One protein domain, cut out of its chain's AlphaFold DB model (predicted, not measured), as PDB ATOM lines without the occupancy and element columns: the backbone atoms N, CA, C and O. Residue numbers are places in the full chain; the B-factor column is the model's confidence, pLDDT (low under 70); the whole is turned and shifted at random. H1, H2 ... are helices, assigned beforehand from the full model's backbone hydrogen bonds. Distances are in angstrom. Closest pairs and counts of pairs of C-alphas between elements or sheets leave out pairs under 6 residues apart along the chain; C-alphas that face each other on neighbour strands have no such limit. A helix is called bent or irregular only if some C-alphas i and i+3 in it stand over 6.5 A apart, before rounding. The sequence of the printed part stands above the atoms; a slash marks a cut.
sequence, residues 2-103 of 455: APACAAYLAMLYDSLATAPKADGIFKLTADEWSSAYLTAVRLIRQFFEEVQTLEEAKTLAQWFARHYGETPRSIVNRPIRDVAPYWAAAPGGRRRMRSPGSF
ATOM      1  N   ALA A   2     -36.237  60.564  88.969       87.25
ATOM      2  CA  ALA A   2     -36.861  59.308  89.406       87.25
ATOM      3  C   ALA A   2     -38.406  59.397  89.391       87.25
ATOM      4  O   ALA A   2     -38.928  60.474  89.698       87.25
ATOM      5  N   PRO A   3     -39.151  58.299  89.128       87.31
ATOM      6  CA  PRO A   3     -40.620  58.317  89.073       87.31
ATOM      7  C   PRO A   3     -41.286  58.890  90.330       87.31
ATOM      8  O   PRO A   3     -42.219  59.680  90.229       87.31
ATOM      9  N   ALA A   4     -40.758  58.573  91.516       88.81
ATOM     10  CA  ALA A   4     -41.257  59.111  92.783       88.81
ATOM     11  C   ALA A   4     -41.082  60.639  92.896       88.81
ATOM     12  O   ALA A   4     -41.969  61.331  93.385       88.81
ATOM     13  N   CYS A   5     -39.962  61.182  92.406       92.50
ATOM     14  CA  CYS A   5     -39.734  62.629  92.371       92.50
ATOM     15  C   CYS A   5     -40.696  63.307  91.383       92.50
ATOM     16  O   CYS A   5     -41.337  64.296  91.733       92.50
ATOM     17  N   ALA A   6     -40.887  62.722  90.196       91.06
ATOM     18  CA  ALA A   6     -41.828  63.233  89.201       91.06
ATOM     19  C   ALA A   6     -43.285  63.220  89.704       91.06
ATOM     20  O   ALA A   6     -43.993  64.215  89.551       91.06
ATOM     21  N   ALA A   7     -43.725  62.137  90.355       91.50
ATOM     22  CA  ALA A   7     -45.063  62.050  90.943       91.50
ATOM     23  C   ALA A   7     -45.262  63.055  92.086       91.50
ATOM     24  O   ALA A   7     -46.314  63.692  92.182       91.50
ATOM     25  N   TYR A   8     -44.237  63.254  92.920       94.31
ATOM     26  CA  TYR A   8     -44.277  64.273  93.963       94.31
ATOM     27  C   TYR A   8     -44.403  65.681  93.375       94.31
ATOM     28  O   TYR A   8     -45.266  66.439  93.810       94.31
ATOM     29  N   LEU A   9     -43.615  66.021  92.348       93.44
ATOM     30  CA  LEU A   9     -43.713  67.309  91.654       93.44
ATOM     31  C   LEU A   9     -45.063  67.497  90.946       93.44
ATOM     32  O   LEU A   9     -45.593  68.607  90.936       93.44
ATOM     33  N   ALA A  10     -45.663  66.432  90.410       91.88
ATOM     34  CA  ALA A  10     -47.005  66.489  89.832       91.88
ATOM     35  C   ALA A  10     -48.070  66.839  90.889       91.88
ATOM     36  O   ALA A  10     -48.918  67.699  90.650       91.88
ATOM     37  N   MET A  11     -48.003  66.229  92.079       92.94
ATOM     38  CA  MET A  11     -48.889  66.574  93.204       92.94
ATOM     39  C   MET A  11     -48.574  67.939  93.811       92.94
ATOM     40  O   MET A  11     -49.483  68.645  94.247       92.94
ATOM     41  N   LEU A  12     -47.307  68.352  93.772       92.12
ATOM     42  CA  LEU A  12     -46.888  69.699  94.129       92.12
ATOM     43  C   LEU A  12     -47.561  70.721  93.227       92.12
ATOM     44  O   LEU A  12     -48.218  71.621  93.742       92.12
ATOM     45  N   TYR A  13     -47.489  70.527  91.914       91.44
ATOM     46  CA  TYR A  13     -48.148  71.378  90.933       91.44
ATOM     47  C   TYR A  13     -49.676  71.419  91.120       91.44
ATOM     48  O   TYR A  13     -50.249  72.503  91.175       91.44
ATOM     49  N   ASP A  14     -50.324  70.262  91.306       88.81
ATOM     50  CA  ASP A  14     -51.772  70.155  91.580       88.81
ATOM     51  C   ASP A  14     -52.200  70.883  92.869       88.81
ATOM     52  O   ASP A  14     -53.330  71.357  92.985       88.81
ATOM     53  N   SER A  15     -51.296  71.008  93.847       88.25
ATOM     54  CA  SER A  15     -51.580  71.692  95.114       88.25
ATOM     55  C   SER A  15     -51.537  73.224  95.031       88.25
ATOM     56  O   SER A  15     -52.034  73.891  95.943       88.25
ATOM     57  N   LEU A  16     -50.954  73.797  93.975       88.81
ATOM     58  CA  LEU A  16     -50.753  75.242  93.849       88.81
ATOM     59  C   LEU A  16     -52.029  75.974  93.419       88.81
ATOM     60  O   LEU A  16     -52.920  75.433  92.766       88.81
ATOM     61  N   ALA A  17     -52.121  77.253  93.782       86.69
ATOM     62  CA  ALA A  17     -53.216  78.111  93.348       86.69
ATOM     63  C   ALA A  17     -53.143  78.380  91.834       86.69
ATOM     64  O   ALA A  17     -52.110  78.799  91.313       86.69
ATOM     65  N   THR A  18     -54.269  78.213  91.139       87.12
ATOM     66  CA  THR A  18     -54.386  78.424  89.684       87.12
ATOM     67  C   THR A  18     -54.658  79.875  89.283       87.12
ATOM     68  O   THR A  18     -54.661  80.191  88.097       87.12
ATOM     69  N   ALA A  19     -54.910  80.754  90.255       88.00
ATOM     70  CA  ALA A  19     -55.175  82.170  90.040       88.00
ATOM     71  C   ALA A  19     -54.758  83.006  91.268       88.00
ATOM     72  O   ALA A  19     -54.697  82.462  92.383       88.00
ATOM     73  N   PRO A  20     -54.523  84.321  91.088       88.88
ATOM     74  CA  PRO A  20     -54.323  85.255  92.190       88.88
ATOM     75  C   PRO A  20     -55.495  85.258  93.180       88.88
ATOM     76  O   PRO A  20     -56.626  84.884  92.859       88.88
ATOM     77  N   LYS A  21     -55.234  85.708  94.410       88.25
ATOM     78  CA  LYS A  21     -56.286  85.881  95.420       88.25
ATOM     79  C   LYS A  21     -57.157  87.101  95.083       88.25
ATOM     80  O   LYS A  21     -56.689  88.068  94.495       88.25
ATOM     81  N   ALA A  22     -58.429  87.036  95.473       86.62
ATOM     82  CA  ALA A  22     -59.393  88.115  95.271       86.62
ATOM     83  C   ALA A  22     -59.122  89.336  96.168       86.62
ATOM     84  O   ALA A  22     -58.473  89.224  97.211       86.62
ATOM     85  N   ASP A  23     -59.705  90.474  95.788       88.44
ATOM     86  CA  ASP A  23     -59.628  91.730  96.531       88.44
ATOM     87  C   ASP A  23     -60.065  91.596  98.003       88.44
ATOM     88  O   ASP A  23     -60.973  90.823  98.351       88.44
ATOM     89  N   GLY A  24     -59.380  92.332  98.880       84.31
ATOM     90  CA  GLY A  24     -59.665  92.406 100.311       84.31
ATOM     91  C   GLY A  24     -59.218  91.182 101.113       84.31
ATOM     92  O   GLY A  24     -59.304  91.185 102.347       84.31
ATOM     93  N   ILE A  25     -58.701  90.134 100.462       84.50
ATOM     94  CA  ILE A  25     -58.117  88.985 101.159       84.50
ATOM     95  C   ILE A  25     -56.882  89.462 101.933       84.50
ATOM     96  O   ILE A  25     -55.931  89.975 101.353       84.50
ATOM     97  N   PHE A  26     -56.931  89.323 103.264       84.75
ATOM     98  CA  PHE A  26     -55.913  89.815 104.202       84.75
ATOM     99  C   PHE A  26     -55.545  91.301 104.033       84.75
ATOM    100  O   PHE A  26     -54.410  91.693 104.293       84.75
ATOM    101  N   LYS A  27     -56.527  92.136 103.660       88.69
ATOM    102  CA  LYS A  27     -56.369  93.593 103.479       88.69
ATOM    103  C   LYS A  27     -55.398  93.999 102.359       88.69
ATOM    104  O   LYS A  27     -54.925  95.133 102.370       88.69
ATOM    105  N   LEU A  28     -55.111  93.100 101.416       89.50
ATOM    106  CA  LEU A  28     -54.429  93.451 100.172       89.50
ATOM    107  C   LEU A  28     -55.435  93.658  99.035       89.50
ATOM    108  O   LEU A  28     -56.499  93.028  99.020       89.50
ATOM    109  N   THR A  29     -55.081  94.523  98.090       92.62
ATOM    110  CA  THR A  29     -55.864  94.777  96.876       92.62
ATOM    111  C   THR A  29     -55.699  93.651  95.852       92.62
ATOM    112  O   THR A  29     -54.759  92.852  95.915       92.62
ATOM    113  N   ALA A  30     -56.603  93.587  94.873       88.94
ATOM    114  CA  ALA A  30     -56.468  92.675  93.732       88.94
ATOM    115  C   ALA A  30     -55.133  92.849  92.973       88.94
ATOM    116  O   ALA A  30     -54.525  91.857  92.562       88.94
ATOM    117  N   ASP A  31     -54.649  94.084  92.825       91.44
ATOM    118  CA  ASP A  31     -53.387  94.381  92.137       91.44
ATOM    119  C   ASP A  31     -52.173  93.914  92.948       91.44
ATOM    120  O   ASP A  31     -51.255  93.296  92.399       91.44
ATOM    121  N   GLU A  32     -52.189  94.132  94.268       92.94
ATOM    122  CA  GLU A  32     -51.151  93.631  95.176       92.94
ATOM    123  C   GLU A  32     -51.071  92.095  95.116       92.94
ATOM    124  O   GLU A  32     -49.979  91.530  95.002       92.94
ATOM    125  N   TRP A  33     -52.218  91.404  95.111       93.12
ATOM    126  CA  TRP A  33     -52.261  89.947  94.973       93.12
ATOM    127  C   TRP A  33     -51.811  89.449  93.604       93.12
ATOM    128  O   TRP A  33     -51.142  88.418  93.527       93.12
ATOM    129  N   SER A  34     -52.146  90.165  92.534       92.50
ATOM    130  CA  SER A  34     -51.725  89.817  91.174       92.50
ATOM    131  C   SER A  34     -50.210  89.940  91.017       92.50
ATOM    132  O   SER A  34     -49.559  89.016  90.523       92.50
ATOM    133  N   SER A  35     -49.624  91.026  91.525       93.19
ATOM    134  CA  SER A  35     -48.172  91.232  91.547       93.19
ATOM    135  C   SER A  35     -47.449  90.167  92.386       93.19
ATOM    136  O   SER A  35     -46.468  89.553  91.941       93.19
ATOM    137  N   ALA A  36     -47.979  89.865  93.576       93.00
ATOM    138  CA  ALA A  36     -47.442  88.820  94.442       93.00
ATOM    139  C   ALA A  36     -47.523  87.430  93.791       93.00
ATOM    140  O   ALA A  36     -46.568  86.657  93.869       93.00
ATOM    141  N   TYR A  37     -48.627  87.118  93.108       92.94
ATOM    142  CA  TYR A  37     -48.812  85.850  92.403       92.94
ATOM    143  C   TYR A  37     -47.806  85.676  91.264       92.94
ATOM    144  O   TYR A  37     -47.178  84.626  91.163       92.94
ATOM    145  N   LEU A  38     -47.575  86.712  90.452       92.44
ATOM    146  CA  LEU A  38     -46.572  86.664  89.381       92.44
ATOM    147  C   LEU A  38     -45.159  86.426  89.925       92.44
ATOM    148  O   LEU A  38     -44.406  85.628  89.362       92.44
ATOM    149  N   THR A  39     -44.810  87.073  91.038       92.62
ATOM    150  CA  THR A  39     -43.535  86.831  91.730       92.62
ATOM    151  C   THR A  39     -43.442  85.385  92.218       92.62
ATOM    152  O   THR A  39     -42.432  84.718  92.002       92.62
ATOM    153  N   ALA A  40     -44.519  84.865  92.807       91.81
ATOM    154  CA  ALA A  40     -44.567  83.499  93.308       91.81
ATOM    155  C   ALA A  40     -44.425  82.449  92.201       91.81
ATOM    156  O   ALA A  40     -43.679  81.487  92.362       91.81
ATOM    157  N   VAL A  41     -45.090  82.653  91.061       91.31
ATOM    158  CA  VAL A  41     -44.991  81.769  89.892       91.31
ATOM    159  C   VAL A  41     -43.559  81.715  89.361       91.31
ATOM    160  O   VAL A  41     -43.085  80.634  89.024       91.31
ATOM    161  N   ARG A  42     -42.842  82.848  89.324       91.00
ATOM    162  CA  ARG A  42     -41.428  82.883  88.906       91.00
ATOM    163  C   ARG A  42     -40.538  82.064  89.841       91.00
ATOM    164  O   ARG A  42     -39.752  81.253  89.367       91.00
ATOM    165  N   LEU A  43     -40.711  82.243  91.149       90.81
ATOM    166  CA  LEU A  43     -39.974  81.508  92.180       90.81
ATOM    167  C   LEU A  43     -40.249  79.999  92.118       90.81
ATOM    168  O   LEU A  43     -39.326  79.194  92.126       90.81
ATOM    169  N   ILE A  44     -41.517  79.608  91.987       91.19
ATOM    170  CA  ILE A  44     -41.903  78.198  91.853       91.19
ATOM    171  C   ILE A  44     -41.335  77.600  90.572       91.19
ATOM    172  O   ILE A  44     -40.840  76.480  90.592       91.19
ATOM    173  N   ARG A  45     -41.385  78.333  89.458       92.50
ATOM    174  CA  ARG A  45     -40.812  77.862  88.199       92.50
ATOM    175  C   ARG A  45     -39.317  77.578  88.345       92.50
ATOM    176  O   ARG A  45     -38.887  76.502  87.950       92.50
ATOM    177  N   GLN A  46     -38.568  78.491  88.962       93.19
ATOM    178  CA  GLN A  46     -37.148  78.284  89.242       93.19
ATOM    179  C   GLN A  46     -36.922  77.031  90.103       93.19
ATOM    180  O   GLN A  46     -36.096  76.195  89.759       93.19
ATOM    181  N   PHE A  47     -37.707  76.848  91.170       93.38
ATOM    182  CA  PHE A  47     -37.634  75.637  91.991       93.38
ATOM    183  C   PHE A  47     -37.850  74.357  91.166       93.38
ATOM    184  O   PHE A  47     -37.083  73.407  91.289       93.38
ATOM    185  N   PHE A  48     -38.863  74.326  90.296       92.88
ATOM    186  CA  PHE A  48     -39.139  73.169  89.434       92.88
ATOM    187  C   PHE A  48     -38.027  72.904  88.408       92.88
ATOM    188  O   PHE A  48     -37.829  71.753  88.025       92.88
ATOM    189  N   GLU A  49     -37.316  73.940  87.960       92.69
ATOM    190  CA  GLU A  49     -36.168  73.820  87.051       92.69
ATOM    191  C   GLU A  49     -34.911  73.288  87.775       92.69
ATOM    192  O   GLU A  49     -34.112  72.576  87.167       92.69
ATOM    193  N   GLU A  50     -34.749  73.578  89.072       91.88
ATOM    194  CA  GLU A  50     -33.580  73.181  89.875       91.88
ATOM    195  C   GLU A  50     -33.692  71.772  90.485       91.88
ATOM    196  O   GLU A  50     -32.690  71.061  90.565       91.88
ATOM    197  N   VAL A  51     -34.889  71.345  90.907       94.56
ATOM    198  CA  VAL A  51     -35.093  70.081  91.641       94.56
ATOM    199  C   VAL A  51     -34.709  68.855  90.809       94.56
ATOM    200  O   VAL A  51     -35.233  68.628  89.718       94.56
ATOM    201  N   GLN A  52     -33.862  67.996  91.380       91.81
ATOM    202  CA  GLN A  52     -33.450  66.718  90.793       91.81
ATOM    203  C   GLN A  52     -33.879  65.510  91.634       91.81
ATOM    204  O   GLN A  52     -34.058  64.412  91.090       91.81
ATOM    205  N   THR A  53     -34.049  65.691  92.948       94.81
ATOM    206  CA  THR A  53     -34.335  64.600  93.892       94.81
ATOM    207  C   THR A  53     -35.674  64.751  94.615       94.81
ATOM    208  O   THR A  53     -36.254  65.832  94.715       94.81
ATOM    209  N   LEU A  54     -36.199  63.639  95.146       92.69
ATOM    210  CA  LEU A  54     -37.431  63.650  95.945       92.69
ATOM    211  C   LEU A  54     -37.267  64.465  97.239       92.69
ATOM    212  O   LEU A  54     -38.197  65.157  97.644       92.69
ATOM    213  N   GLU A  55     -36.099  64.394  97.877       93.50
ATOM    214  CA  GLU A  55     -35.828  65.159  99.097       93.50
ATOM    215  C   GLU A  55     -35.785  66.661  98.818       93.50
ATOM    216  O   GLU A  55     -36.380  67.428  99.566       93.50
ATOM    217  N   GLU A  56     -35.204  67.089  97.695       93.69
ATOM    218  CA  GLU A  56     -35.284  68.486  97.251       93.69
ATOM    219  C   GLU A  56     -36.733  68.906  96.969       93.69
ATOM    220  O   GLU A  56     -37.164  69.958  97.443       93.69
ATOM    221  N   ALA A  57     -37.520  68.069  96.282       92.94
ATOM    222  CA  ALA A  57     -38.918  68.362  95.960       92.94
ATOM    223  C   ALA A  57     -39.779  68.630  97.214       92.94
ATOM    224  O   ALA A  57     -40.641  69.513  97.204       92.94
ATOM    225  N   LYS A  58     -39.508  67.924  98.321       92.25
ATOM    226  CA  LYS A  58     -40.183  68.111  99.622       92.25
ATOM    227  C   LYS A  58     -39.860  69.447 100.301       92.25
ATOM    228  O   LYS A  58     -40.502  69.789 101.294       92.25
ATOM    229  N   THR A  59     -38.888  70.207  99.791       92.25
ATOM    230  CA  THR A  59     -38.398  71.438 100.431       92.25
ATOM    231  C   THR A  59     -38.980  72.734  99.871       92.25
ATOM    232  O   THR A  59     -38.486  73.802 100.230       92.25
ATOM    233  N   LEU A  60     -40.038  72.696  99.044       91.19
ATOM    234  CA  LEU A  60     -40.603  73.906  98.417       91.19
ATOM    235  C   LEU A  60     -40.865  75.029  99.435       91.19
ATOM    236  O   LEU A  60     -40.478  76.171  99.204       91.19
ATOM    237  N   ALA A  61     -41.487  74.715 100.576       89.56
ATOM    238  CA  ALA A  61     -41.765  75.707 101.614       89.56
ATOM    239  C   ALA A  61     -40.477  76.333 102.173       89.56
ATOM    240  O   ALA A  61     -40.399  77.552 102.324       89.56
ATOM    241  N   GLN A  62     -39.456  75.521 102.476       90.12
ATOM    242  CA  GLN A  62     -38.163  76.012 102.956       90.12
ATOM    243  C   GLN A  62     -37.449  76.836 101.884       90.12
ATOM    244  O   GLN A  62     -36.915  77.894 102.199       90.12
ATOM    245  N   TRP A  63     -37.448  76.372 100.635       89.31
ATOM    246  CA  TRP A  63     -36.823  77.059  99.509       89.31
ATOM    247  C   TRP A  63     -37.454  78.439  99.302       89.31
ATOM    248  O   TRP A  63     -36.752  79.446  99.242       89.31
ATOM    249  N   PHE A  64     -38.785  78.511  99.327       88.19
ATOM    250  CA  PHE A  64     -39.510  79.770  99.188       88.19
ATOM    251  C   PHE A  64     -39.259  80.699 100.387       88.19
ATOM    252  O   PHE A  64     -39.018  81.888 100.204       88.19
ATOM    253  N   ALA A  65     -39.263  80.178 101.619       88.38
ATOM    254  CA  ALA A  65     -38.987  80.982 102.813       88.38
ATOM    255  C   ALA A  65     -37.548  81.540 102.834       88.38
ATOM    256  O   ALA A  65     -37.349  82.692 103.223       88.38
ATOM    257  N   ARG A  66     -36.560  80.778 102.338       87.81
ATOM    258  CA  ARG A  66     -35.159  81.227 102.213       87.81
ATOM    259  C   ARG A  66     -35.005  82.449 101.315       87.81
ATOM    260  O   ARG A  66     -34.132  83.263 101.590       87.81
ATOM    261  N   HIS A  67     -35.863  82.617 100.306       84.88
ATOM    262  CA  HIS A  67     -35.875  83.826  99.474       84.88
ATOM    263  C   HIS A  67     -36.078  85.109 100.302       84.88
ATOM    264  O   HIS A  67     -35.586  86.168  99.930       84.88
ATOM    265  N   TYR A  68     -36.748  85.003 101.452       85.56
ATOM    266  CA  TYR A  68     -36.970  86.106 102.390       85.56
ATOM    267  C   TYR A  68     -35.968  86.128 103.553       85.56
ATOM    268  O   TYR A  68     -36.113  86.942 104.457       85.56
ATOM    269  N   GLY A  69     -34.971  85.233 103.567       86.31
ATOM    270  CA  GLY A  69     -34.086  85.038 104.720       86.31
ATOM    271  C   GLY A  69     -34.792  84.414 105.929       86.31
ATOM    272  O   GLY A  69     -34.339  84.575 107.058       86.31
ATOM    273  N   GLU A  70     -35.910  83.720 105.707       86.44
ATOM    274  CA  GLU A  70     -36.809  83.235 106.754       86.44
ATOM    275  C   GLU A  70     -36.933  81.702 106.743       86.44
ATOM    276  O   GLU A  70     -36.479  80.994 105.840       86.44
ATOM    277  N   THR A  71     -37.606  81.172 107.763       86.81
ATOM    278  CA  THR A  71     -38.065  79.779 107.824       86.81
ATOM    279  C   THR A  71     -39.584  79.717 107.628       86.81
ATOM    280  O   THR A  71     -40.281  80.686 107.938       86.81
ATOM    281  N   PRO A  72     -40.162  78.569 107.218       83.69
ATOM    282  CA  PRO A  72     -41.620  78.427 107.130       83.69
ATOM    283  C   PRO A  72     -42.356  78.721 108.446       83.69
ATOM    284  O   PRO A  72     -43.529  79.079 108.437       83.69
ATOM    285  N   ARG A  73     -41.679  78.570 109.593       84.69
ATOM    286  CA  ARG A  73     -42.247  78.863 110.914       84.69
ATOM    287  C   ARG A  73     -42.176  80.348 111.268       84.69
ATOM    288  O   ARG A  73     -43.063  80.831 111.959       84.69
ATOM    289  N   SER A  74     -41.151  81.074 110.832       86.25
ATOM    290  CA  SER A  74     -41.041  82.513 111.103       86.25
ATOM    291  C   SER A  74     -41.891  83.348 110.142       86.25
ATOM    292  O   SER A  74     -42.436  84.374 110.548       86.25
ATOM    293  N   ILE A  75     -42.122  82.863 108.916       86.31
ATOM    294  CA  ILE A  75     -42.904  83.575 107.895       86.31
ATOM    295  C   ILE A  75     -44.362  83.832 108.300       86.31
ATOM    296  O   ILE A  75     -44.951  84.825 107.880       86.31
ATOM    297  N   VAL A  76     -44.945  82.976 109.151       81.38
ATOM    298  CA  VAL A  76     -46.327  83.140 109.635       81.38
ATOM    299  C   VAL A  76     -46.497  84.343 110.566       81.38
ATOM    300  O   VAL A  76     -47.615  84.820 110.733       81.38
ATOM    301  N   ASN A  77     -45.401  84.838 111.148       85.44
ATOM    302  CA  ASN A  77     -45.398  85.980 112.062       85.44
ATOM    303  C   ASN A  77     -45.068  87.302 111.349       85.44
ATOM    304  O   ASN A  77     -45.110  88.361 111.972       85.44
ATOM    305  N   ARG A  78     -44.718  87.258 110.057       86.69
ATOM    306  CA  ARG A  78     -44.412  88.449 109.261       86.69
ATOM    307  C   ARG A  78     -45.700  89.155 108.825       86.69
ATOM    308  O   ARG A  78     -46.699  88.486 108.548       86.69
ATOM    309  N   PRO A  79     -45.686  90.496 108.690       88.81
ATOM    310  CA  PRO A  79     -46.759  91.207 108.012       88.81
ATOM    311  C   PRO A  79     -46.971  90.607 106.625       88.81
ATOM    312  O   PRO A  79     -46.035  90.497 105.838       88.81
ATOM    313  N   ILE A  80     -48.209  90.219 106.316       88.38
ATOM    314  CA  ILE A  80     -48.508  89.498 105.075       88.38
ATOM    315  C   ILE A  80     -48.068  90.262 103.822       88.38
ATOM    316  O   ILE A  80     -47.668  89.638 102.849       88.38
ATOM    317  N   ARG A  81     -48.089  91.600 103.856       88.94
ATOM    318  CA  ARG A  81     -47.658  92.451 102.744       88.94
ATOM    319  C   ARG A  81     -46.178  92.249 102.390       88.94
ATOM    320  O   ARG A  81     -45.844  92.300 101.213       88.94
ATOM    321  N   ASP A  82     -45.333  91.939 103.370       89.50
ATOM    322  CA  ASP A  82     -43.890  91.728 103.179       89.50
ATOM    323  C   ASP A  82     -43.576  90.362 102.560       89.50
ATOM    324  O   ASP A  82     -42.546  90.175 101.920       89.50
ATOM    325  N   VAL A  83     -44.460  89.388 102.783       89.75
ATOM    326  CA  VAL A  83     -44.279  87.982 102.389       89.75
ATOM    327  C   VAL A  83     -45.417  87.502 101.489       89.75
ATOM    328  O   VAL A  83     -45.690  86.304 101.387       89.75
ATOM    329  N   ALA A  84     -46.104  88.434 100.824       89.62
ATOM    330  CA  ALA A  84     -47.286  88.151 100.018       89.62
ATOM    331  C   ALA A  84     -47.027  87.088  98.936       89.62
ATOM    332  O   ALA A  84     -47.878  86.205  98.787       89.62
ATOM    333  N   PRO A  85     -45.873  87.064  98.230       90.12
ATOM    334  CA  PRO A  85     -45.635  86.034  97.223       90.12
ATOM    335  C   PRO A  85     -45.560  84.615  97.805       90.12
ATOM    336  O   PRO A  85     -46.032  83.685  97.159       90.12
ATOM    337  N   TYR A  86     -45.069  84.429  99.038       88.62
ATOM    338  CA  TYR A  86     -45.070  83.109  99.692       88.62
ATOM    339  C   TYR A  86     -46.486  82.543  99.833       88.62
ATOM    340  O   TYR A  86     -46.716  81.347  99.672       88.62
ATOM    341  N   TRP A  87     -47.462  83.412 100.080       87.62
ATOM    342  CA  TRP A  87     -48.856  83.023 100.266       87.62
ATOM    343  C   TRP A  87     -49.683  83.038  98.978       87.62
ATOM    344  O   TRP A  87     -50.690  82.332  98.883       87.62
ATOM    345  N   ALA A  88     -49.274  83.823  97.979       88.19
ATOM    346  CA  ALA A  88     -50.049  84.056  96.766       88.19
ATOM    347  C   ALA A  88     -50.280  82.771  95.957       88.19
ATOM    348  O   ALA A  88     -51.400  82.520  95.510       88.19
ATOM    349  N   ALA A  89     -49.251  81.932  95.821       79.25
ATOM    350  CA  ALA A  89     -49.337  80.662  95.099       79.25
ATOM    351  C   ALA A  89     -49.831  79.488  95.960       79.25
ATOM    352  O   ALA A  89     -50.057  78.392  95.446       79.25
ATOM    353  N   ALA A  90     -50.015  79.693  97.264       79.75
ATOM    354  CA  ALA A  90     -50.386  78.621  98.168       79.75
ATOM    355  C   ALA A  90     -51.903  78.329  98.141       79.75
ATOM    356  O   ALA A  90     -52.726  79.241  97.953       79.75
ATOM    357  N   PRO A  91     -52.322  77.070  98.361       72.38
ATOM    358  CA  PRO A  91     -53.734  76.724  98.446       72.38
ATOM    359  C   PRO A  91     -54.373  77.354  99.693       72.38
ATOM    360  O   PRO A  91     -53.830  77.309 100.797       72.38
ATOM    361  N   GLY A  92     -55.571  77.920  99.541       69.38
ATOM    362  CA  GLY A  92     -56.273  78.590 100.639       69.38
ATOM    363  C   GLY A  92     -57.059  79.818 100.193       69.38
ATOM    364  O   GLY A  92     -56.911  80.292  99.064       69.38
ATOM    365  N   GLY A  93     -57.909  80.315 101.090       66.50
ATOM    366  CA  GLY A  93     -58.833  81.422 100.828       66.50
ATOM    367  C   GLY A  93     -58.968  82.355 102.030       66.50
ATOM    368  O   GLY A  93     -58.077  82.430 102.869       66.50
ATOM    369  N   ARG A  94     -60.116  83.033 102.148       63.38
ATOM    370  CA  ARG A  94     -60.364  84.101 103.141       63.38
ATOM    371  C   ARG A  94     -60.130  83.722 104.614       63.38
ATOM    372  O   ARG A  94     -59.888  84.613 105.414       63.38
ATOM    373  N   ARG A  95     -60.260  82.442 104.991       64.44
ATOM    374  CA  ARG A  95     -60.260  82.004 106.407       64.44
ATOM    375  C   ARG A  95     -58.953  81.366 106.887       64.44
ATOM    376  O   ARG A  95     -58.638  81.486 108.063       64.44
ATOM    377  N   ARG A  96     -58.223  80.659 106.018       69.06
ATOM    378  CA  ARG A  96     -56.938  80.010 106.333       69.06
ATOM    379  C   ARG A  96     -56.081  79.916 105.076       69.06
ATOM    380  O   ARG A  96     -56.588  79.553 104.011       69.06
ATOM    381  N   MET A  97     -54.790  80.188 105.240       74.50
ATOM    382  CA  MET A  97     -53.759  79.895 104.248       74.50
ATOM    383  C   MET A  97     -52.978  78.658 104.679       74.50
ATOM    384  O   MET A  97     -52.840  78.393 105.875       74.50
ATOM    385  N   ARG A  98     -52.498  77.890 103.706       81.31
ATOM    386  CA  ARG A  98     -51.559  76.791 103.936       81.31
ATOM    387  C   ARG A  98     -50.214  77.149 103.321       81.31
ATOM    388  O   ARG A  98     -50.170  77.993 102.435       81.31
ATOM    389  N   SER A  99     -49.134  76.550 103.810       83.25
ATOM    390  CA  SER A  99     -47.811  76.745 103.211       83.25
ATOM    391  C   SER A  99     -47.770  76.161 101.793       83.25
ATOM    392  O   SER A  99     -48.417  75.137 101.546       83.25
ATOM    393  N   PRO A 100     -46.998  76.754 100.867       83.12
ATOM    394  CA  PRO A 100     -46.682  76.127  99.587       83.12
ATOM    395  C   PRO A 100     -46.174  74.696  99.795       83.12
ATOM    396  O   PRO A 100     -45.336  74.454 100.661       83.12
ATOM    397  N   GLY A 101     -46.708  73.744  99.032       81.00
ATOM    398  CA  GLY A 101     -46.360  72.327  99.163       81.00
ATOM    399  C   GLY A 101     -47.063  71.565 100.283       81.00
ATOM    400  O   GLY A 101     -46.754  70.400 100.516       81.00
ATOM    401  N   SER A 102     -48.047  72.165 100.958       85.12
ATOM    402  CA  SER A 102     -48.949  71.399 101.818       85.12
ATOM    403  C   SER A 102     -49.853  70.490 100.982       85.12
ATOM    404  O   SER A 102     -50.571  70.978 100.105       85.12
ATOM    405  N   PHE A 103     -49.897  69.202 101.309       89.88
ATOM    406  CA  PHE A 103     -50.787  68.243 100.659       89.88
ATOM    407  C   PHE A 103     -52.058  67.986 101.459       89.88
ATOM    408  O   PHE A 103     -52.065  67.957 102.687       89.88
TER     409      PHE A 103
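What this domain is: This is residues 2 to 103 of the 455 residues of the protein "LPD1 domain-containing protein" of Burkholderiales bacterium (UniProt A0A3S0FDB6). A long helix, H2, lies along the longest axis, with the short helices H4 and H5 packed on it; H1 runs nearly parallel to H2 but the opposite way, set off from it and shifted towards one end, where short H3 packs on H1. Residues 16 to 29 lead from H1 to the other end, and residues 89 to 103 make a loop that folds back. The printed part has 102 residues, with five named helices in the order H1 to H5 and no named strand, in the class all helix. It is compact, with a radius of gyration of the C-alphas of 13.3 A, yet elongated, spanning 42 by 26 by 22 A.

How they stand to each other: Start with H1, residues 3 to 15: it is close to but not clearly touching H2, residues 30 to 50, and they run opposite ways at a shallow tilt of 1 degrees, the closest C-alphas, Leu 9 and Phe 48, 7.8 A apart. H1 touches H3, residues 54 to 57, with residues 4 to 9 alone; the C-alphas of Cys 5 and Leu 54 come closest, 4.4 A. H2 touches H4, residues 60 to 66, with residues 43 to 47 alone, only just about perpendicular at 72 degrees; the closest C-alphas are Leu 43 and Phe 64, 7.2 A. H2 touches H5, residues 80 to 88, with residues 33 to 40 alone, the same way at a steep tilt of 56 degrees; the C-alphas of Ala 36 and Pro 85 are closest, 4.3 A. Every O i to N i+4 pair is within hydrogen-bond range in H1, H2 and H4, H3 is too short for one, and H5 has 2 of 5, beside 4 of 6 O i to N i+3 pairs.

Where its parts are: Find C-alpha 3 at (-40.620, 58.317, 89.073); from there H1 runs 18.3 A to residue 15. H2 runs 30.3 A from C-alpha 30 at (-56.468, 92.675, 93.732). H3 measures 4.9 A and H4 9.9 A. H5 measures 10.1 A, ending at C-alpha 88, (-50.049, 84.056, 96.766), and is irregular: C-alphas 82 and 85 are 8.4 A apart.

The domain as a whole: The two C-alphas farthest apart, Ala 2 and Lys 27, are 41.9 A apart. The printed part has no cut; the links H1 to H2 and H4 to H5 are long. The model's pLDDT is under 70 in residues 92 to 96.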